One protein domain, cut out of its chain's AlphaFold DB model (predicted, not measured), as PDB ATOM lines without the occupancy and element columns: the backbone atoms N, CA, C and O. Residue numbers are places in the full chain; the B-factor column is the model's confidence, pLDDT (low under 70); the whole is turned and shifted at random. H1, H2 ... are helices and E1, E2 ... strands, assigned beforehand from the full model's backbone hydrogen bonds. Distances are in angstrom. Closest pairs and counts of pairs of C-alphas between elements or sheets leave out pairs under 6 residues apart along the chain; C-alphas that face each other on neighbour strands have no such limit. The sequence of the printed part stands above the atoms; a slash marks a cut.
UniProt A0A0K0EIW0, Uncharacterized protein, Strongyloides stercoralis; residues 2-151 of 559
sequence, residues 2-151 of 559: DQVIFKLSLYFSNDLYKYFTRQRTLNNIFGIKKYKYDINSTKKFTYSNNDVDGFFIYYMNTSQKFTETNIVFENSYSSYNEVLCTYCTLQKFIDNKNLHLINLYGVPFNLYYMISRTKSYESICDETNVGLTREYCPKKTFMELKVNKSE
ATOM      1  N   ASP A   2      -4.093  26.052  20.840       72.98
ATOM      2  CA  ASP A   2      -3.809  25.465  22.168       72.98
ATOM      3  C   ASP A   2      -3.992  26.428  23.355       72.98
ATOM      4  O   ASP A   2      -4.496  26.023  24.393       72.98
ATOM      5  N   GLN A   3      -3.686  27.722  23.207       72.94
ATOM      6  CA  GLN A   3      -3.958  28.720  24.257       72.94
ATOM      7  C   GLN A   3      -5.454  28.873  24.576       72.94
ATOM      8  O   GLN A   3      -5.818  29.105  25.726       72.94
ATOM      9  N   VAL A   4      -6.313  28.770  23.558       76.90
ATOM     10  CA  VAL A   4      -7.771  28.849  23.726       76.90
ATOM     11  C   VAL A   4      -8.264  27.573  24.397       76.90
ATOM     12  O   VAL A   4      -8.987  27.656  25.384       76.90
ATOM     13  N   ILE A   5      -7.785  26.412  23.936       73.91
ATOM     14  CA  ILE A   5      -8.095  25.111  24.538       73.91
ATOM     15  C   ILE A   5      -7.675  25.085  26.013       73.91
ATOM     16  O   ILE A   5      -8.490  24.707  26.838       73.91
ATOM     17  N   PHE A   6      -6.472  25.552  26.373       72.08
ATOM     18  CA  PHE A   6      -5.988  25.580  27.764       72.08
ATOM     19  C   PHE A   6      -6.819  26.484  28.680       72.08
ATOM     20  O   PHE A   6      -7.146  26.109  29.801       72.08
ATOM     21  N   LYS A   7      -7.195  27.679  28.211       76.11
ATOM     22  CA  LYS A   7      -8.059  28.570  28.998       76.11
ATOM     23  C   LYS A   7      -9.456  27.982  29.191       76.11
ATOM     24  O   LYS A   7      -9.991  28.066  30.288       76.11
ATOM     25  N   LEU A   8     -10.031  27.387  28.145       76.53
ATOM     26  CA  LEU A   8     -11.355  26.761  28.206       76.53
ATOM     27  C   LEU A   8     -11.346  25.467  29.025       76.53
ATOM     28  O   LEU A   8     -12.319  25.172  29.711       76.53
ATOM     29  N   SER A   9     -10.234  24.729  29.008       70.35
ATOM     30  CA  SER A   9     -10.109  23.447  29.696       70.35
ATOM     31  C   SER A   9     -10.237  23.563  31.212       70.35
ATOM     32  O   SER A   9     -10.682  22.617  31.848       70.35
ATOM     33  N   LEU A  10      -9.925  24.730  31.785       72.71
ATOM     34  CA  LEU A  10     -10.158  25.030  33.205       72.71
ATOM     35  C   LEU A  10     -11.648  24.995  33.602       72.71
ATOM     36  O   LEU A  10     -11.949  24.897  34.785       72.71
ATOM     37  N   TYR A  11     -12.564  25.068  32.631       80.53
ATOM     38  CA  TYR A  11     -14.017  25.093  32.834       80.53
ATOM     39  C   TYR A  11     -14.728  23.840  32.302       80.53
ATOM     40  O   TYR A  11     -15.953  23.744  32.363       80.53
ATOM     41  N   PHE A  12     -13.988  22.891  31.729       73.39
ATOM     42  CA  PHE A  12     -14.557  21.688  31.133       73.39
ATOM     43  C   PHE A  12     -14.908  20.642  32.196       73.39
ATOM     44  O   PHE A  12     -14.176  20.452  33.166       73.39
ATOM     45  N   SER A  13     -15.998  19.898  31.973       73.97
ATOM     46  CA  SER A  13     -16.184  18.619  32.663       73.97
ATOM     47  C   SER A  13     -15.016  17.690  32.325       73.97
ATOM     48  O   SER A  13     -14.379  17.842  31.279       73.97
ATOM     49  N   ASN A  14     -14.734  16.706  33.181       66.93
ATOM     50  CA  ASN A  14     -13.609  15.793  32.968       66.93
ATOM     51  C   ASN A  14     -13.653  15.128  31.572       66.93
ATOM     52  O   ASN A  14     -12.623  14.964  30.928       66.93
ATOM     53  N   ASP A  15     -14.842  14.815  31.053       70.29
ATOM     54  CA  ASP A  15     -14.989  14.199  29.729       70.29
ATOM     55  C   ASP A  15     -14.774  15.180  28.570       70.29
ATOM     56  O   ASP A  15     -14.114  14.830  27.588       70.29
ATOM     57  N   LEU A  16     -15.236  16.431  28.696       68.82
ATOM     58  CA  LEU A  16     -14.926  17.472  27.710       68.82
ATOM     59  C   LEU A  16     -13.425  17.793  27.715       68.82
ATOM     60  O   LEU A  16     -12.816  17.906  26.652       68.82
ATOM     61  N   TYR A  17     -12.818  17.891  28.903       66.16
ATOM     62  CA  TYR A  17     -11.378  18.070  29.075       66.16
ATOM     63  C   TYR A  17     -10.630  16.988  28.300       66.16
ATOM     64  O   TYR A  17      -9.904  17.314  27.366       66.16
ATOM     65  N   LYS A  18     -10.918  15.705  28.559       62.98
ATOM     66  CA  LYS A  18     -10.324  14.565  27.834       62.98
ATOM     67  C   LYS A  18     -10.455  14.676  26.313       62.98
ATOM     68  O   LYS A  18      -9.473  14.447  25.605       62.98
ATOM     69  N   TYR A  19     -11.645  15.011  25.806       69.40
ATOM     70  CA  TYR A  19     -11.887  15.104  24.364       69.40
ATOM     71  C   TYR A  19     -11.021  16.188  23.705       69.40
ATOM     72  O   TYR A  19     -10.420  15.954  22.651       69.40
ATOM     73  N   PHE A  20     -10.921  17.357  24.344       66.90
ATOM     74  CA  PHE A  20     -10.220  18.517  23.795       66.90
ATOM     75  C   PHE A  20      -8.712  18.536  24.089       66.90
ATOM     76  O   PHE A  20      -7.942  19.071  23.291       66.90
ATOM     77  N   THR A  21      -8.261  17.948  25.199       66.24
ATOM     78  CA  THR A  21      -6.875  18.045  25.686       66.24
ATOM     79  C   THR A  21      -6.069  16.760  25.496       66.24
ATOM     80  O   THR A  21      -5.208  16.469  26.326       66.24
ATOM     81  N   ARG A  22      -6.351  15.981  24.436       71.19
ATOM     82  CA  ARG A  22      -5.657  14.720  24.086       71.19
ATOM     83  C   ARG A  22      -4.168  14.741  24.471       71.19
ATOM     84  O   ARG A  22      -3.503  15.765  24.285       71.19
ATOM     85  N   GLN A  23      -3.651  13.609  24.958       72.79
ATOM     86  CA  GLN A  23      -2.237  13.449  25.313       72.79
ATOM     87  C   GLN A  23      -1.312  13.963  24.204       72.79
ATOM     88  O   GLN A  23      -1.573  13.772  23.012       72.79
ATOM     89  N   ARG A  24      -0.232  14.637  24.608       85.64
ATOM     90  CA  ARG A  24       0.704  15.293  23.689       85.64
ATOM     91  C   ARG A  24       2.070  14.616  23.704       85.64
ATOM     92  O   ARG A  24       2.429  13.907  24.644       85.64
ATOM     93  N   THR A  25       2.840  14.884  22.657       90.44
ATOM     94  CA  THR A  25       4.249  14.504  22.565       90.44
ATOM     95  C   THR A  25       5.110  15.750  22.722       90.44
ATOM     96  O   THR A  25       4.964  16.704  21.955       90.44
ATOM     97  N   LEU A  26       6.020  15.740  23.693       91.54
ATOM     98  CA  LEU A  26       7.116  16.704  23.774       91.54
ATOM     99  C   LEU A  26       8.319  16.122  23.043       91.54
ATOM    100  O   LEU A  26       8.996  15.237  23.559       91.54
ATOM    101  N   ASN A  27       8.581  16.612  21.839       91.94
ATOM    102  CA  ASN A  27       9.756  16.210  21.077       91.94
ATOM    103  C   ASN A  27      10.954  17.078  21.452       91.94
ATOM    104  O   ASN A  27      10.798  18.290  21.603       91.94
ATOM    105  N   ASN A  28      12.145  16.481  21.491       92.32
ATOM    106  CA  ASN A  28      13.407  17.195  21.662       92.32
ATOM    107  C   ASN A  28      13.404  18.137  22.880       92.32
ATOM    108  O   ASN A  28      13.555  19.353  22.741       92.32
ATOM    109  N   ILE A  29      13.241  17.579  24.081       93.83
ATOM    110  CA  ILE A  29      13.124  18.386  25.310       93.83
ATOM    111  C   ILE A  29      14.364  19.256  25.589       93.83
ATOM    112  O   ILE A  29      14.264  20.248  26.303       93.83
ATOM    113  N   PHE A  30      15.525  18.924  25.014       92.89
ATOM    114  CA  PHE A  30      16.762  19.702  25.146       92.89
ATOM    115  C   PHE A  30      16.970  20.752  24.046       92.89
ATOM    116  O   PHE A  30      17.953  21.488  24.092       92.89
ATOM    117  N   GLY A  31      16.082  20.835  23.051       89.11
ATOM    118  CA  GLY A  31      16.190  21.821  21.971       89.11
ATOM    119  C   GLY A  31      17.432  21.654  21.086       89.11
ATOM    120  O   GLY A  31      17.913  22.627  20.505       89.11
ATOM    121  N   ILE A  32      17.973  20.437  20.965       87.48
ATOM    122  CA  ILE A  32      19.192  20.174  20.189       87.48
ATOM    123  C   ILE A  32      18.951  20.325  18.678       87.48
ATOM    124  O   ILE A  32      17.873  20.020  18.158       87.48
ATOM    125  N   LYS A  33      19.964  20.781  17.932       80.61
ATOM    126  CA  LYS A  33      19.892  20.917  16.466       80.61
ATOM    127  C   LYS A  33      20.140  19.558  15.793       80.61
ATOM    128  O   LYS A  33      21.269  19.075  15.813       80.61
ATOM    129  N   LYS A  34      19.117  18.975  15.148       67.78
ATOM    130  CA  LYS A  34      19.176  17.629  14.528       67.78
ATOM    131  C   LYS A  34      20.240  17.463  13.428       67.78
ATOM    132  O   LYS A  34      20.791  16.382  13.297       67.78
ATOM    133  N   TYR A  35      20.571  18.517  12.676       61.13
ATOM    134  CA  TYR A  35      21.433  18.432  11.481       61.13
ATOM    135  C   TYR A  35      22.900  18.033  11.729       61.13
ATOM    136  O   TYR A  35      23.639  17.850  10.769       61.13
ATOM    137  N   LYS A  36      23.353  17.935  12.986       61.43
ATOM    138  CA  LYS A  36      24.747  17.584  13.307       61.43
ATOM    139  C   LYS A  36      25.029  16.080  13.329       61.43
ATOM    140  O   LYS A  36      26.195  15.710  13.428       61.43
ATOM    141  N   TYR A  37      24.004  15.236  13.262       66.20
ATOM    142  CA  TYR A  37      24.147  13.796  13.454       66.20
ATOM    143  C   TYR A  37      23.542  13.032  12.281       66.20
ATOM    144  O   TYR A  37      22.507  13.428  11.742       66.20
ATOM    145  N   ASP A  38      24.192  11.937  11.895       68.14
ATOM    146  CA  ASP A  38      23.649  11.013  10.910       68.14
ATOM    147  C   ASP A  38      22.440  10.281  11.514       68.14
ATOM    148  O   ASP A  38      22.554   9.402  12.371       68.14
ATOM    149  N   ILE A  39      21.251  10.703  11.088       62.33
ATOM    150  CA  ILE A  39      19.974  10.191  11.590       62.33
ATOM    151  C   ILE A  39      19.838   8.693  11.279       62.33
ATOM    152  O   ILE A  39      19.254   7.966  12.078       62.33
ATOM    153  N   ASN A  40      20.421   8.211  10.175       63.32
ATOM    154  CA  ASN A  40      20.270   6.820   9.743       63.32
ATOM    155  C   ASN A  40      21.054   5.832  10.618       63.32
ATOM    156  O   ASN A  40      20.629   4.692  10.774       63.32
ATOM    157  N   SER A  41      22.172   6.257  11.211       69.83
ATOM    158  CA  SER A  41      22.980   5.421  12.113       69.83
ATOM    159  C   SER A  41      22.647   5.625  13.598       69.83
ATOM    160  O   SER A  41      23.205   4.946  14.467       69.83
ATOM    161  N   THR A  42      21.718   6.533  13.914       82.29
ATOM    162  CA  THR A  42      21.330   6.836  15.294       82.29
ATOM    163  C   THR A  42      20.540   5.680  15.903       82.29
ATOM    164  O   THR A  42      19.471   5.306  15.423       82.29
ATOM    165  N   LYS A  43      21.027   5.142  17.026       90.26
ATOM    166  CA  LYS A  43      20.278   4.142  17.793       90.26
ATOM    167  C   LYS A  43      19.089   4.794  18.494       90.26
ATOM    168  O   LYS A  43      19.248   5.795  19.197       90.26
ATOM    169  N   LYS A  44      17.914   4.192  18.306       92.85
ATOM    170  CA  LYS A  44      16.644   4.622  18.888       92.85
ATOM    171  C   LYS A  44      16.182   3.626  19.941       92.85
ATOM    172  O   LYS A  44      16.102   2.432  19.669       92.85
ATOM    173  N   PHE A  45      15.816   4.138  21.107       95.21
ATOM    174  CA  PHE A  45      15.308   3.358  22.225       95.21
ATOM    175  C   PHE A  45      13.946   3.883  22.665       95.21
ATOM    176  O   PHE A  45      13.677   5.086  22.585       95.21
ATOM    177  N   THR A  46      13.081   2.982  23.120       94.85
ATOM    178  CA  THR A  46      11.756   3.322  23.643       94.85
ATOM    179  C   THR A  46      11.583   2.664  24.999       94.85
ATOM    180  O   THR A  46      11.860   1.482  25.148       94.85
ATOM    181  N   TYR A  47      11.141   3.443  25.976       94.48
ATOM    182  CA  TYR A  47      11.031   3.043  27.368       94.48
ATOM    183  C   TYR A  47       9.672   3.430  27.921       94.48
ATOM    184  O   TYR A  47       9.191   4.530  27.657       94.48
ATOM    185  N   SER A  48       9.092   2.567  28.748       92.10
ATOM    186  CA  SER A  48       8.022   2.983  29.649       92.10
ATOM    187  C   SER A  48       8.601   3.922  30.709       92.10
ATOM    188  O   SER A  48       9.701   3.686  31.208       92.10
ATOM    189  N   ASN A  49       7.881   4.973  31.105       92.16
ATOM    190  CA  ASN A  49       8.317   5.858  32.194       92.16
ATOM    191  C   ASN A  49       8.556   5.097  33.512       92.16
ATOM    192  O   ASN A  49       9.390   5.508  34.318       92.16
ATOM    193  N   ASN A  50       7.869   3.969  33.710       89.28
ATOM    194  CA  ASN A  50       8.059   3.101  34.873       89.28
ATOM    195  C   ASN A  50       9.477   2.506  34.951       89.28
ATOM    196  O   ASN A  50       9.924   2.145  36.035       89.28
ATOM    197  N   ASP A  51      10.200   2.472  33.828       90.58
ATOM    198  CA  ASP A  51      11.578   1.977  33.739       90.58
ATOM    199  C   ASP A  51      12.625   3.092  33.885       90.58
ATOM    200  O   ASP A  51      13.827   2.825  33.911       90.58
ATOM    201  N   VAL A  52      12.182   4.350  33.984       93.43
ATOM    202  CA  VAL A  52      13.048   5.528  34.103       93.43
ATOM    203  C   VAL A  52      13.258   5.862  35.580       93.43
ATOM    204  O   VAL A  52      12.522   6.644  36.196       93.43
ATOM    205  N   ASP A  53      14.293   5.267  36.160       93.64
ATOM    206  CA  ASP A  53      14.735   5.513  37.530       93.64
ATOM    207  C   ASP A  53      16.000   6.395  37.589       93.64
ATOM    208  O   ASP A  53      16.395   7.045  36.618       93.64
ATOM    209  N   GLY A  54      16.625   6.482  38.764       93.93
ATOM    210  CA  GLY A  54      17.871   7.227  38.922       93.93
ATOM    211  C   GLY A  54      19.075   6.571  38.231       93.93
ATOM    212  O   GLY A  54      19.951   7.277  37.731       93.93
ATOM    213  N   PHE A  55      19.118   5.238  38.151       94.89
ATOM    214  CA  PHE A  55      20.189   4.520  37.460       94.89
ATOM    215  C   PHE A  55      20.113   4.723  35.951       94.89
ATOM    216  O   PHE A  55      21.142   4.964  35.329       94.89
ATOM    217  N   PHE A  56      18.910   4.730  35.379       96.16
ATOM    218  CA  PHE A  56      18.666   5.070  33.980       96.16
ATOM    219  C   PHE A  56      19.349   6.391  33.600       96.16
ATOM    220  O   PHE A  56      20.150   6.442  32.668       96.16
ATOM    221  N   ILE A  57      19.098   7.449  34.375       96.13
ATOM    222  CA  ILE A  57      19.658   8.788  34.137       96.13
ATOM    223  C   ILE A  57      21.173   8.793  34.375       96.13
ATOM    224  O   ILE A  57      21.926   9.379  33.596       96.13
ATOM    225  N   TYR A  58      21.641   8.083  35.406       94.63
ATOM    226  CA  TYR A  58      23.068   7.889  35.645       94.63
ATOM    227  C   TYR A  58      23.773   7.232  34.449       94.63
ATOM    228  O   TYR A  58      24.838   7.703  34.051       94.63
ATOM    229  N   TYR A  59      23.190   6.193  33.845       96.01
ATOM    230  CA  TYR A  59      23.755   5.542  32.666       96.01
ATOM    231  C   TYR A  59      23.728   6.467  31.456       96.01
ATOM    232  O   TYR A  59      24.745   6.559  30.774       96.01
ATOM    233  N   MET A  60      22.644   7.216  31.227       96.35
ATOM    234  CA  MET A  60      22.596   8.210  30.148       96.35
ATOM    235  C   MET A  60      23.769   9.196  30.219       96.35
ATOM    236  O   MET A  60      24.416   9.434  29.204       96.35
ATOM    237  N   ASN A  61      24.129   9.677  31.413       95.02
ATOM    238  CA  ASN A  61      25.279  10.574  31.603       95.02
ATOM    239  C   ASN A  61      26.639   9.975  31.234       95.02
ATOM    240  O   ASN A  61      27.614  10.709  31.083       95.02
ATOM    241  N   THR A  62      26.729   8.655  31.100       95.23
ATOM    242  CA  THR A  62      27.952   7.987  30.643       95.23
ATOM    243  C   THR A  62      28.045   7.867  29.124       95.23
ATOM    244  O   THR A  62      29.096   7.470  28.625       95.23
ATOM    245  N   SER A  63      26.974   8.204  28.395       94.84
ATOM    246  CA  SER A  63      26.906   8.049  26.945       94.84
ATOM    247  C   SER A  63      28.021   8.815  26.245       94.84
ATOM    248  O   SER A  63      28.258   9.992  26.520       94.84
ATOM    249  N   GLN A  64      28.683   8.151  25.299       92.29
ATOM    250  CA  GLN A  64      29.724   8.747  24.456       92.29
ATOM    251  C   GLN A  64      29.246   8.930  23.010       92.29
ATOM    252  O   GLN A  64      29.953   9.501  22.180       92.29
ATOM    253  N   LYS A  65      28.041   8.439  22.698       90.31
ATOM    254  CA  LYS A  65      27.450   8.453  21.359       90.31
ATOM    255  C   LYS A  65      26.072   9.103  21.373       90.31
ATOM    256  O   LYS A  65      25.385   9.136  22.393       90.31
ATOM    257  N   PHE A  66      25.678   9.619  20.214       92.56
ATOM    258  CA  PHE A  66      24.359  10.200  20.020       92.56
ATOM    259  C   PHE A  66      23.274   9.113  20.016       92.56
ATOM    260  O   PHE A  66      23.423   8.093  19.341       92.56
ATOM    261  N   THR A  67      22.189   9.324  20.766       93.34
ATOM    262  CA  THR A  67      21.057   8.385  20.861       93.34
ATOM    263  C   THR A  67      19.716   9.115  20.858       93.34
ATOM    264  O   THR A  67      19.601  10.231  21.373       93.34
ATOM    265  N   GLU A  68      18.690   8.479  20.288       94.60
ATOM    266  CA  GLU A  68      17.294   8.903  20.422       94.60
ATOM    267  C   GLU A  68      16.606   8.062  21.502       94.60
ATOM    268  O   GLU A  68      16.566   6.838  21.409       94.60
ATOM    269  N   THR A  69      16.027   8.718  22.506       96.20
ATOM    270  CA  THR A  69      15.350   8.068  23.632       96.20
ATOM    271  C   THR A  69      13.909   8.553  23.720       96.20
ATOM    272  O   THR A  69      13.644   9.737  23.926       96.20
ATOM    273  N   ASN A  70      12.966   7.626  23.599       96.77
ATOM    274  CA  ASN A  70      11.535   7.889  23.694       96.77
ATOM    275  C   ASN A  70      11.026   7.353  25.024       96.77
ATOM    276  O   ASN A  70      11.155   6.164  25.290       96.77
ATOM    277  N   ILE A  71      10.454   8.218  25.852       96.44
ATOM    278  CA  ILE A  71       9.874   7.832  27.137       96.44
ATOM    279  C   ILE A  71       8.357   7.929  27.008       96.44
ATOM    280  O   ILE A  71       7.812   9.004  26.753       96.44
ATOM    281  N   VAL A  72       7.690   6.791  27.144       94.45
ATOM    282  CA  VAL A  72       6.251   6.621  26.973       94.45
ATOM    283  C   VAL A  72       5.593   6.538  28.337       94.45
ATOM    284  O   VAL A  72       5.948   5.711  29.174       94.45
ATOM    285  N   PHE A  73       4.605   7.391  28.554       92.18
ATOM    286  CA  PHE A  73       3.759   7.345  29.728       92.18
ATOM    287  C   PHE A  73       2.437   6.674  29.326       92.18
ATOM    288  O   PHE A  73       1.572   7.289  28.708       92.18
ATOM    289  N   GLU A  74       2.331   5.371  29.603       77.86
ATOM    290  CA  GLU A  74       1.271   4.493  29.075       77.86
ATOM    291  C   GLU A  74      -0.127   4.817  29.614       77.86
ATOM    292  O   GLU A  74      -1.122   4.675  28.906       77.86
ATOM    293  N   ASN A  75      -0.225   5.282  30.861       67.27
ATOM    294  CA  ASN A  75      -1.519   5.588  31.457       67.27
ATOM    295  C   ASN A  75      -2.104   6.867  30.860       67.27
ATOM    296  O   ASN A  75      -1.464   7.918  30.894       67.27
ATOM    297  N   SER A  76      -3.387   6.828  30.478       54.02
ATOM    298  CA  SER A  76      -4.182   8.023  30.140       54.02
ATOM    299  C   SER A  76      -4.181   9.092  31.246       54.02
ATOM    300  O   SER A  76      -4.522  10.244  30.994       54.02
ATOM    301  N   TYR A  77      -3.786   8.703  32.461       54.04
ATOM    302  CA  TYR A  77      -3.701   9.518  33.670       54.04
ATOM    303  C   TYR A  77      -2.274   9.661  34.206       54.04
ATOM    304  O   TYR A  77      -2.131   9.822  35.416       54.04
ATOM    305  N   SER A  78      -1.231   9.558  33.363       62.60
ATOM    306  CA  SER A  78       0.155   9.806  33.807       62.60
ATOM    307  C   SER A  78       0.156  11.048  34.691       62.60
ATOM    308  O   SER A  78      -0.295  12.110  34.240       62.60
ATOM    309  N   SER A  79       0.523  10.906  35.969       78.05
ATOM    310  CA  SER A  79       0.294  12.011  36.892       78.05
ATOM    311  C   SER A  79       1.114  13.205  36.406       78.05
ATOM    312  O   SER A  79       2.251  13.057  35.951       78.05
ATOM    313  N   TYR A  80       0.533  14.408  36.464       86.83
ATOM    314  CA  TYR A  80       1.260  15.649  36.171       86.83
ATOM    315  C   TYR A  80       2.631  15.654  36.873       86.83
ATOM    316  O   TYR A  80       3.638  16.030  36.279       86.83
ATOM    317  N   ASN A  81       2.663  15.127  38.101       88.91
ATOM    318  CA  ASN A  81       3.850  14.974  38.929       88.91
ATOM    319  C   ASN A  81       4.885  13.991  38.361       88.91
ATOM    320  O   ASN A  81       6.062  14.330  38.353       88.91
ATOM    321  N   GLU A  82       4.498  12.816  37.857       90.40
ATOM    322  CA  GLU A  82       5.441  11.862  37.246       90.40
ATOM    323  C   GLU A  82       6.141  12.452  36.024       90.40
ATOM    324  O   GLU A  82       7.361  12.342  35.884       90.40
ATOM    325  N   VAL A  83       5.375  13.098  35.143       92.02
ATOM    326  CA  VAL A  83       5.921  13.677  33.911       92.02
ATOM    327  C   VAL A  83       6.796  14.882  34.237       92.02
ATOM    328  O   VAL A  83       7.886  15.005  33.677       92.02
ATOM    329  N   LEU A  84       6.367  15.730  35.182       92.72
ATOM    330  CA  LEU A  84       7.170  16.838  35.696       92.72
ATOM    331  C   LEU A  84       8.479  16.328  36.313       92.72
ATOM    332  O   LEU A  84       9.547  16.840  35.984       92.72
ATOM    333  N   CYS A  85       8.409  15.286  37.144       94.04
ATOM    334  CA  CYS A  85       9.565  14.645  37.756       94.04
ATOM    335  C   CYS A  85      10.559  14.154  36.700       94.04
ATOM    336  O   CYS A  85      11.734  14.525  36.745       94.04
ATOM    337  N   THR A  86      10.110  13.369  35.717       95.01
ATOM    338  CA  THR A  86      10.978  12.856  34.647       95.01
ATOM    339  C   THR A  86      11.573  13.986  33.812       95.01
ATOM    340  O   THR A  86      12.791  14.033  33.641       95.01
ATOM    341  N   TYR A  87      10.751  14.933  33.351       95.10
ATOM    342  CA  TYR A  87      11.207  16.082  32.569       95.10
ATOM    343  C   TYR A  87      12.273  16.894  33.318       95.10
ATOM    344  O   TYR A  87      13.364  17.115  32.794       95.10
ATOM    345  N   CYS A  88      11.993  17.292  34.559       95.63
ATOM    346  CA  CYS A  88      12.901  18.119  35.345       95.63
ATOM    347  C   CYS A  88      14.166  17.380  35.767       95.63
ATOM    348  O   CYS A  88      15.239  17.978  35.769       95.63
ATOM    349  N   THR A  89      14.078  16.083  36.078       95.26
ATOM    350  CA  THR A  89      15.270  15.292  36.408       95.26
ATOM    351  C   THR A  89      16.197  15.189  35.197       95.26
ATOM    352  O   THR A  89      17.397  15.414  35.320       95.26
ATOM    353  N   LEU A  90      15.652  14.934  34.004       96.61
ATOM    354  CA  LEU A  90      16.445  14.904  32.773       96.61
ATOM    355  C   LEU A  90      17.053  16.275  32.451       96.61
ATOM    356  O   LEU A  90      18.226  16.356  32.098       96.61
ATOM    357  N   GLN A  91      16.292  17.362  32.608       94.91
ATOM    358  CA  GLN A  91      16.809  18.716  32.387       94.91
ATOM    359  C   GLN A  91      17.916  19.108  33.367       94.91
ATOM    360  O   GLN A  91      18.890  19.734  32.949       94.91
ATOM    361  N   LYS A  92      17.770  18.761  34.649       93.42
ATOM    362  CA  LYS A  92      18.701  19.164  35.713       93.42
ATOM    363  C   LYS A  92      19.979  18.323  35.719       93.42
ATOM    364  O   LYS A  92      21.035  18.872  36.002       93.42
ATOM    365  N   PHE A  93      19.895  17.023  35.420       94.37
ATOM    366  CA  PHE A  93      21.009  16.093  35.655       94.37
ATOM    367  C   PHE A  93      21.655  15.502  34.411       94.37
ATOM    368  O   PHE A  93      22.670  14.835  34.571       94.37
ATOM    369  N   ILE A  94      21.114  15.700  33.204       95.06
ATOM    370  CA  ILE A  94      21.840  15.293  31.998       95.06
ATOM    371  C   ILE A  94      22.906  16.338  31.659       95.06
ATOM    372  O   ILE A  94      22.565  17.450  31.250       95.06
ATOM    373  N   ASP A  95      24.183  15.968  31.788       91.26
ATOM    374  CA  ASP A  95      25.322  16.874  31.560       91.26
ATOM    375  C   ASP A  95      25.537  17.129  30.056       91.26
ATOM    376  O   ASP A  95      25.504  18.261  29.568       91.26
ATOM    377  N   ASN A  96      25.687  16.055  29.272       91.55
ATOM    378  CA  ASN A  96      25.990  16.111  27.839       91.55
ATOM    379  C   ASN A  96      24.720  16.079  26.970       91.55
ATOM    380  O   ASN A  96      24.560  15.211  26.111       91.55
ATOM    381  N   LYS A  97      23.814  17.051  27.151       94.00
ATOM    382  CA  LYS A  97      22.506  17.110  26.450       94.00
ATOM    383  C   LYS A  97      22.586  16.960  24.923       94.00
ATOM    384  O   LYS A  97      21.677  16.403  24.319       94.00
ATOM    385  N   ASN A  98      23.683  17.397  24.295       92.59
ATOM    386  CA  ASN A  98      23.898  17.273  22.846       92.59
ATOM    387  C   ASN A  98      23.966  15.818  22.339       92.59
ATOM    388  O   ASN A  98      23.787  15.599  21.145       92.59
ATOM    389  N   LEU A  99      24.206  14.836  23.214       91.98
ATOM    390  CA  LEU A  99      24.247  13.411  22.861       91.98
ATOM    391  C   LEU A  99      22.876  12.720  22.936       91.98
ATOM    392  O   LEU A  99      22.770  11.538  22.607       91.98
ATOM    393  N   HIS A 100      21.823  13.428  23.354       93.93
ATOM    394  CA  HIS A 100      20.530  12.816  23.645       93.93
ATOM    395  C   HIS A 100      19.381  13.565  22.969       93.93
ATOM    396  O   HIS A 100      18.997  14.661  23.381       93.93
ATOM    397  N   LEU A 101      18.766  12.938  21.965       94.61
ATOM    398  CA  LEU A 101      17.458  13.349  21.467       94.61
ATOM    399  C   LEU A 101      16.377  12.678  22.314       94.61
ATOM    400  O   LEU A 101      16.031  11.525  22.075       94.61
ATOM    401  N   ILE A 102      15.847  13.393  23.306       95.89
ATOM    402  CA  ILE A 102      14.815  12.847  24.192       95.89
ATOM    403  C   ILE A 102      13.429  13.353  23.792       95.89
ATOM    404  O   ILE A 102      13.209  14.564  23.681       95.89
ATOM    405  N   ASN A 103      12.490  12.417  23.639       96.05
ATOM    406  CA  ASN A 103      11.079  12.677  23.373       96.05
ATOM    407  C   ASN A 103      10.208  12.054  24.478       96.05
ATOM    408  O   ASN A 103      10.445  10.919  24.889       96.05
ATOM    409  N   LEU A 104       9.183  12.775  24.936       95.40
ATOM    410  CA  LEU A 104       8.216  12.301  25.930       95.40
ATOM    411  C   LEU A 104       6.840  12.134  25.272       95.40
ATOM    412  O   LEU A 104       6.321  13.085  24.683       95.40
ATOM    413  N   TYR A 105       6.239  10.953  25.388       93.05
ATOM    414  CA  TYR A 105       4.932  10.603  24.819       93.05
ATOM    415  C   TYR A 105       3.909  10.386  25.931       93.05
ATOM    416  O   TYR A 105       4.229   9.746  26.922       93.05
ATOM    417  N   GLY A 106       2.675  10.864  25.765       90.66
ATOM    418  CA  GLY A 106       1.653  10.740  26.814       90.66
ATOM    419  C   GLY A 106       1.615  11.929  27.785       90.66
ATOM    420  O   GLY A 106       1.058  11.829  28.871       90.66
ATOM    421  N   VAL A 107       2.199  13.072  27.409       90.10
ATOM    422  CA  VAL A 107       2.329  14.249  28.281       90.10
ATOM    423  C   VAL A 107       0.959  14.913  28.509       90.10
ATOM    424  O   VAL A 107       0.270  15.223  27.525       90.10
ATOM    425  N   PRO A 108       0.570  15.201  29.771       88.10
ATOM    426  CA  PRO A 108      -0.613  15.986  30.100       88.10
ATOM    427  C   PRO A 108      -0.600  17.352  29.414       88.10
ATOM    428  O   PRO A 108       0.406  18.062  29.420       88.10
ATOM    429  N   PHE A 109      -1.730  17.743  28.828       85.12
ATOM    430  CA  PHE A 109      -1.819  18.954  28.010       85.12
ATOM    431  C   PHE A 109      -1.434  20.239  28.754       85.12
ATOM    432  O   PHE A 109      -0.784  21.105  28.173       85.12
ATOM    433  N   ASN A 110      -1.791  20.357  30.034       84.90
ATOM    434  CA  ASN A 110      -1.416  21.500  30.863       84.90
ATOM    435  C   ASN A 110       0.109  21.627  31.011       84.90
ATOM    436  O   ASN A 110       0.653  22.705  30.778       84.90
ATOM    437  N   LEU A 111       0.803  20.527  31.315       87.99
ATOM    438  CA  LEU A 111       2.260  20.502  31.420       87.99
ATOM    439  C   LEU A 111       2.928  20.729  30.059       87.99
ATOM    440  O   LEU A 111       3.863  21.521  29.962       87.99
ATOM    441  N   TYR A 112       2.415  20.100  28.996       89.58
ATOM    442  CA  TYR A 112       2.861  20.343  27.620       89.58
ATOM    443  C   TYR A 112       2.794  21.833  27.270       89.58
ATOM    444  O   TYR A 112       3.758  22.401  26.753       89.58
ATOM    445  N   TYR A 113       1.661  22.471  27.570       86.17
ATOM    446  CA  TYR A 113       1.436  23.883  27.293       86.17
ATOM    447  C   TYR A 113       2.368  24.782  28.115       86.17
ATOM    448  O   TYR A 113       2.943  25.720  27.560       86.17
ATOM    449  N   MET A 114       2.569  24.476  29.404       87.17
ATOM    450  CA  MET A 114       3.529  25.180  30.261       87.17
ATOM    451  C   MET A 114       4.953  25.081  29.708       87.17
ATOM    452  O   MET A 114       5.587  26.107  29.482       87.17
ATOM    453  N   ILE A 115       5.432  23.870  29.408       90.14
ATOM    454  CA  ILE A 115       6.771  23.636  28.841       90.14
ATOM    455  C   ILE A 115       6.947  24.370  27.512       90.14
ATOM    456  O   ILE A 115       7.955  25.040  27.311       90.14
ATOM    457  N   SER A 116       5.947  24.322  26.634       86.87
ATOM    458  CA  SER A 116       6.027  24.940  25.305       86.87
ATOM    459  C   SER A 116       6.054  26.475  25.331       86.87
ATOM    460  O   SER A 116       6.464  27.094  24.350       86.87
ATOM    461  N   ARG A 117       5.593  27.115  26.416       84.31
ATOM    462  CA  ARG A 117       5.579  28.585  26.556       84.31
ATOM    463  C   ARG A 117       6.783  29.160  27.275       84.31
ATOM    464  O   ARG A 117       7.028  30.364  27.191       84.31
ATOM    465  N   THR A 118       7.508  28.321  27.983       82.17
ATOM    466  CA  THR A 118       8.572  28.760  28.860       82.17
ATOM    467  C   THR A 118       9.916  28.622  28.157       82.17
ATOM    468  O   THR A 118      10.223  27.590  27.572       82.17
ATOM    469  N   LYS A 119      10.747  29.670  28.217       76.35
ATOM    470  CA  LYS A 119      12.081  29.657  27.589       76.35
ATOM    471  C   LYS A 119      13.124  28.857  28.374       76.35
ATOM    472  O   LYS A 119      14.099  28.408  27.788       76.35
ATOM    473  N   SER A 120      12.941  28.725  29.685       85.10
ATOM    474  CA  SER A 120      13.894  28.111  30.611       85.10
ATOM    475  C   SER A 120      13.174  27.085  31.485       85.10
ATOM    476  O   SER A 120      12.138  27.378  32.088       85.10
ATOM    477  N   TYR A 121      13.708  25.864  31.545       88.78
ATOM    478  CA  TYR A 121      13.086  24.788  32.315       88.78
ATOM    479  C   TYR A 121      13.091  25.095  33.818       88.78
ATOM    480  O   TYR A 121      12.212  24.614  34.520       88.78
ATOM    481  N   GLU A 122      14.024  25.919  34.302       88.61
ATOM    482  CA  GLU A 122      14.187  26.288  35.710       88.61
ATOM    483  C   GLU A 122      12.902  26.871  36.307       88.61
ATOM    484  O   GLU A 122      12.526  26.516  37.418       88.61
ATOM    485  N   SER A 123      12.171  27.689  35.546       86.07
ATOM    486  CA  SER A 123      10.895  28.259  36.013       86.07
ATOM    487  C   SER A 123       9.740  27.249  36.098       86.07
ATOM    488  O   SER A 123       8.734  27.520  36.747       86.07
ATOM    489  N   ILE A 124       9.869  26.084  35.458       87.78
ATOM    490  CA  ILE A 124       8.930  24.956  35.589       87.78
ATOM    491  C   ILE A 124       9.418  23.984  36.664       87.78
ATOM    492  O   ILE A 124       8.616  23.389  37.378       87.78
ATOM    493  N   CYS A 125      10.733  23.834  36.783       91.82
ATOM    494  CA  CYS A 125      11.397  22.894  37.671       91.82
ATOM    495  C   CYS A 125      11.732  23.495  39.040       91.82
ATOM    496  O   CYS A 125      12.731  23.113  39.651       91.82
ATOM    497  N   ASP A 126      10.886  24.412  39.515       83.21
ATOM    498  CA  ASP A 126      10.956  24.957  40.867       83.21
ATOM    499  C   ASP A 126      10.634  23.863  41.896       83.21
ATOM    500  O   ASP A 126       9.648  23.130  41.770       83.21
ATOM    501  N   GLU A 127      11.471  23.761  42.926       74.37
ATOM    502  CA  GLU A 127      11.397  22.743  43.975       74.37
ATOM    503  C   GLU A 127      10.168  22.890  44.876       74.37
ATOM    504  O   GLU A 127       9.831  21.953  45.598       74.37
ATOM    505  N   THR A 128       9.459  24.019  44.788       76.04
ATOM    506  CA  THR A 128       8.148  24.210  45.426       76.04
ATOM    507  C   THR A 128       7.059  23.293  44.853       76.04
ATOM    508  O   THR A 128       6.044  23.054  45.511       76.04
ATOM    509  N   ASN A 129       7.249  22.728  43.653       80.51
ATOM    510  CA  ASN A 129       6.294  21.795  43.061       80.51
ATOM    511  C   ASN A 129       6.290  20.445  43.791       80.51
ATOM    512  O   ASN A 129       7.314  19.768  43.874       80.51
ATOM    513  N   VAL A 130       5.100  19.984  44.199       80.61
ATOM    514  CA  VAL A 130       4.906  18.684  44.876       80.61
ATOM    515  C   VAL A 130       5.539  17.531  44.092       80.61
ATOM    516  O   VAL A 130       6.203  16.685  44.682       80.61
ATOM    517  N   GLY A 131       5.422  17.533  42.760       82.84
ATOM    518  CA  GLY A 131       6.026  16.523  41.886       82.84
ATOM    519  C   GLY A 131       7.559  16.495  41.855       82.84
ATOM    520  O   GLY A 131       8.115  15.636  41.184       82.84
ATOM    521  N   LEU A 132       8.250  17.407  42.547       87.54
ATOM    522  CA  LEU A 132       9.714  17.484  42.635       87.54
ATOM    523  C   LEU A 132      10.246  17.330  44.063       87.54
ATOM    524  O   LEU A 132      11.456  17.467  44.282       87.54
ATOM    525  N   THR A 133       9.374  17.033  45.027       86.78
ATOM    526  CA  THR A 133       9.801  16.709  46.388       86.78
ATOM    527  C   THR A 133      10.378  15.293  46.448       86.78
ATOM    528  O   THR A 133      10.194  14.469  45.546       86.78
ATOM    529  N   ARG A 134      11.085  14.995  47.542       84.88
ATOM    530  CA  ARG A 134      11.763  13.710  47.760       84.88
ATOM    531  C   ARG A 134      10.828  12.497  47.707       84.88
ATOM    532  O   ARG A 134      11.247  11.432  47.270       84.88
ATOM    533  N   GLU A 135       9.589  12.660  48.159       85.89
ATOM    534  CA  GLU A 135       8.585  11.592  48.192       85.89
ATOM    535  C   GLU A 135       8.038  11.279  46.790       85.89
ATOM    536  O   GLU A 135       7.900  10.116  46.425       85.89
ATOM    537  N   TYR A 136       7.795  12.309  45.974       87.58
ATOM    538  CA  TYR A 136       7.138  12.161  44.670       87.58
ATOM    539  C   TYR A 136       8.117  12.034  43.497       87.58
ATOM    540  O   TYR A 136       7.713  11.632  42.405       87.58
ATOM    541  N   CYS A 137       9.402  12.347  43.697       92.40
ATOM    542  CA  CYS A 137      10.415  12.273  42.648       92.40
ATOM    543  C   CYS A 137      11.687  11.520  43.076       92.40
ATOM    544  O   CYS A 137      12.774  12.104  43.158       92.40
ATOM    545  N   PRO A 138      11.602  10.191  43.279       92.23
ATOM    546  CA  PRO A 138      12.734   9.388  43.748       92.23
ATOM    547  C   PRO A 138      13.942   9.416  42.799       92.23
ATOM    548  O   PRO A 138      15.084   9.385  43.254       92.23
ATOM    549  N   LYS A 139      13.720   9.536  41.482       93.92
ATOM    550  CA  LYS A 139      14.802   9.645  40.485       93.92
ATOM    551  C   LYS A 139      15.597  10.955  40.611       93.92
ATOM    552  O   LYS A 139      16.819  10.917  40.499       93.92
ATOM    553  N   LYS A 140      14.940  12.081  40.932       93.05
ATOM    554  CA  LYS A 140      15.606  13.357  41.257       93.05
ATOM    555  C   LYS A 140      16.456  13.203  42.508       93.05
ATOM    556  O   LYS A 140      17.652  13.467  42.459       93.05
ATOM    557  N   THR A 141      15.865  12.697  43.590       92.49
ATOM    558  CA  THR A 141      16.584  12.482  44.854       92.49
ATOM    559  C   THR A 141      17.797  11.576  44.678       92.49
ATOM    560  O   THR A 141      18.867  11.871  45.209       92.49
ATOM    561  N   PHE A 142      17.665  10.488  43.915       93.69
ATOM    562  CA  PHE A 142      18.795   9.619  43.605       93.69
ATOM    563  C   PHE A 142      19.928  10.395  42.924       93.69
ATOM    564  O   PHE A 142      21.079  10.293  43.350       93.69
ATOM    565  N   MET A 143      19.611  11.183  41.892       93.73
ATOM    566  CA  MET A 143      20.619  11.939  41.152       93.73
ATOM    567  C   MET A 143      21.280  13.023  42.007       93.73
ATOM    568  O   MET A 143      22.497  13.166  41.942       93.73
ATOM    569  N   GLU A 144      20.538  13.706  42.879       91.46
ATOM    570  CA  GLU A 144      21.098  14.682  43.830       91.46
ATOM    571  C   GLU A 144      22.123  14.040  44.769       91.46
ATOM    572  O   GLU A 144      23.225  14.556  44.957       91.46
ATOM    573  N   LEU A 145      21.803  12.858  45.302       89.67
ATOM    574  CA  LEU A 145      22.717  12.098  46.159       89.67
ATOM    575  C   LEU A 145      23.928  11.541  45.399       89.67
ATOM    576  O   LEU A 145      24.973  11.293  46.008       89.67
ATOM    577  N   LYS A 146      23.790  11.297  44.092       85.65
ATOM    578  CA  LYS A 146      24.854  10.742  43.249       85.65
ATOM    579  C   LYS A 146      25.829  11.822  42.774       85.65
ATOM    580  O   LYS A 146      27.032  11.585  42.837       85.65
ATOM    581  N   VAL A 147      25.331  12.980  42.331       78.12
ATOM    582  CA  VAL A 147      26.144  14.104  41.822       78.12
ATOM    583  C   VAL A 147      27.015  14.714  42.918       78.12
ATOM    584  O   VAL A 147      28.174  15.032  42.670       78.12
ATOM    585  N   ASN A 148      26.516  14.782  44.154       66.12
ATOM    586  CA  ASN A 148      27.265  15.344  45.285       66.12
ATOM    587  C   ASN A 148      28.442  14.469  45.768       66.12
ATOM    588  O   ASN A 148      29.146  14.853  46.698       66.12
ATOM    589  N   LYS A 149      28.675  13.298  45.161       69.30
ATOM    590  CA  LYS A 149      29.814  12.423  45.466       69.30
ATOM    591  C   LYS A 149      30.881  12.572  44.384       69.30
ATOM    592  O   LYS A 149      30.926  11.778  43.444       69.30
ATOM    593  N   SER A 150      31.744  13.580  44.502       67.14
ATOM    594  CA  SER A 150      32.991  13.583  43.736       67.14
ATOM    595  C   SER A 150      33.860  12.413  44.206       67.14
ATOM    596  O   SER A 150      34.059  12.198  45.399       67.14
ATOM    597  N   GLU A 151      34.338  11.607  43.263       74.14
ATOM    598  CA  GLU A 151      35.241  10.503  43.574       74.14
ATOM    599  C   GLU A 151      36.680  11.025  43.571       74.14
ATOM    600  O   GLU A 151      37.200  11.435  42.528       74.14
TER     601      GLU A 151
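This is residues 2 to 151 of the 559 residues of an uncharacterized protein of Strongyloides stercoralis (UniProt A0A0K0EIW0). A four-stranded sheet, E1, E4, E3 and E2, has helices H4 and H5 over one face and no named helix on the other; H6 packs on H4 and H3, farther from the sheet. A small helical hairpin, H1 and H2, is at one end of the long axis, with H1 packing on H5, and residues 148 to 151 trail after H6 at the other end. The printed part has 150 residues with six named helices and four named strands, in the order H1 H2 E1 E2 H3 E3 H4 E4 H5 H6; the sheet is mixed and the class is mixed, helices and strands. It is compact, with a radius of gyration of the C-alphas of 16.0 A, and spans 52 by 38 by 27 A.

The sheet runs E1, residues 24 to 26, E4, residues 100 to 107, E3, residues 67 to 72, and E2, residues 43 to 48; E1 and E2 are its edge strands. E1 and E4 are antiparallel at 163 degrees, with N 26 and O 104 within hydrogen-bond range at 2.8 A. E4 and E3 are parallel at 13 degrees, with N 69 and O 101 at 2.8 A. E3 and E2 are parallel at 20 degrees, with N 70 and O 45 at 2.8 A. H4, residues 80 to 93, is on the sheet at a height of 11.0 A, over E4 and along the strands, at 6 degrees to E4 on the local plane. H5, residues 109 to 117, is on the same face, over E1 and slantwise to the strands, at 36 degrees to E1 on the local plane; its height is 8.8 A, from a local plane fitted to just 6 C-alphas. H4 and H5 are close but not clearly touching; their closest C-alphas, those of Tyr 80 and Leu 111, are 6.9 A apart. Two strand-helix-strand units, each two parallel neighbour strands with a helix between them in the chain, have right-handed crossovers: E3, H4, E4, and E2, H3, E3, where H3 is residues 54 to 60 and is not on the sheet. H6, residues 138 to 147, touches H4 at a shallow tilt of 12 degrees, the same way, closest at the C-alphas of Thr 89 and Lys 140, 5.2 A. H6 also touches H3 at a steep tilt of 60 degrees, closest at the C-alphas of Gly 54 and Lys 139, 4.2 A. H1, residues 2 to 9, touches H5 at a tilt of 38 degrees, only just steep, opposite ways, closest at the C-alphas of Phe 6 and Asn 110, 6.9 A. H1 forms a helical hairpin with H2, residues 14 to 20, at a shallow tilt of 18 degrees; the C-alphas of Ser 9 and Tyr 17 are closest, at 5.6 A. In each of the six helices every O i to N i+4 pair is within hydrogen-bond range.

E4, the longest strand, measures 18.8 A from C-alpha 100 at (20.530, 12.816, 23.645) to C-alpha 107; E2 measures 17.1 A and E3 16.1 A. H4, the longest helix, measures 19.8 A, H6 14.3 A and H5 12.2 A. H1 begins with C-alpha 2 at (-3.809, 25.465, 22.168), and H6 ends with C-alpha 147 at (26.144, 14.104, 41.822).

The two C-alphas farthest apart, those of Ser 13 and Glu 151, are 53.2 A apart. The printed part has no cut. The links E1 to E2, residues 27 to 42, and H5 to H6, residues 118 to 137, are long. The mean pLDDT of the printed part is 84.9; residue 14 and residues 16 to 21, 34 to 41, 75 to 78 and 148 to 150 are under 70.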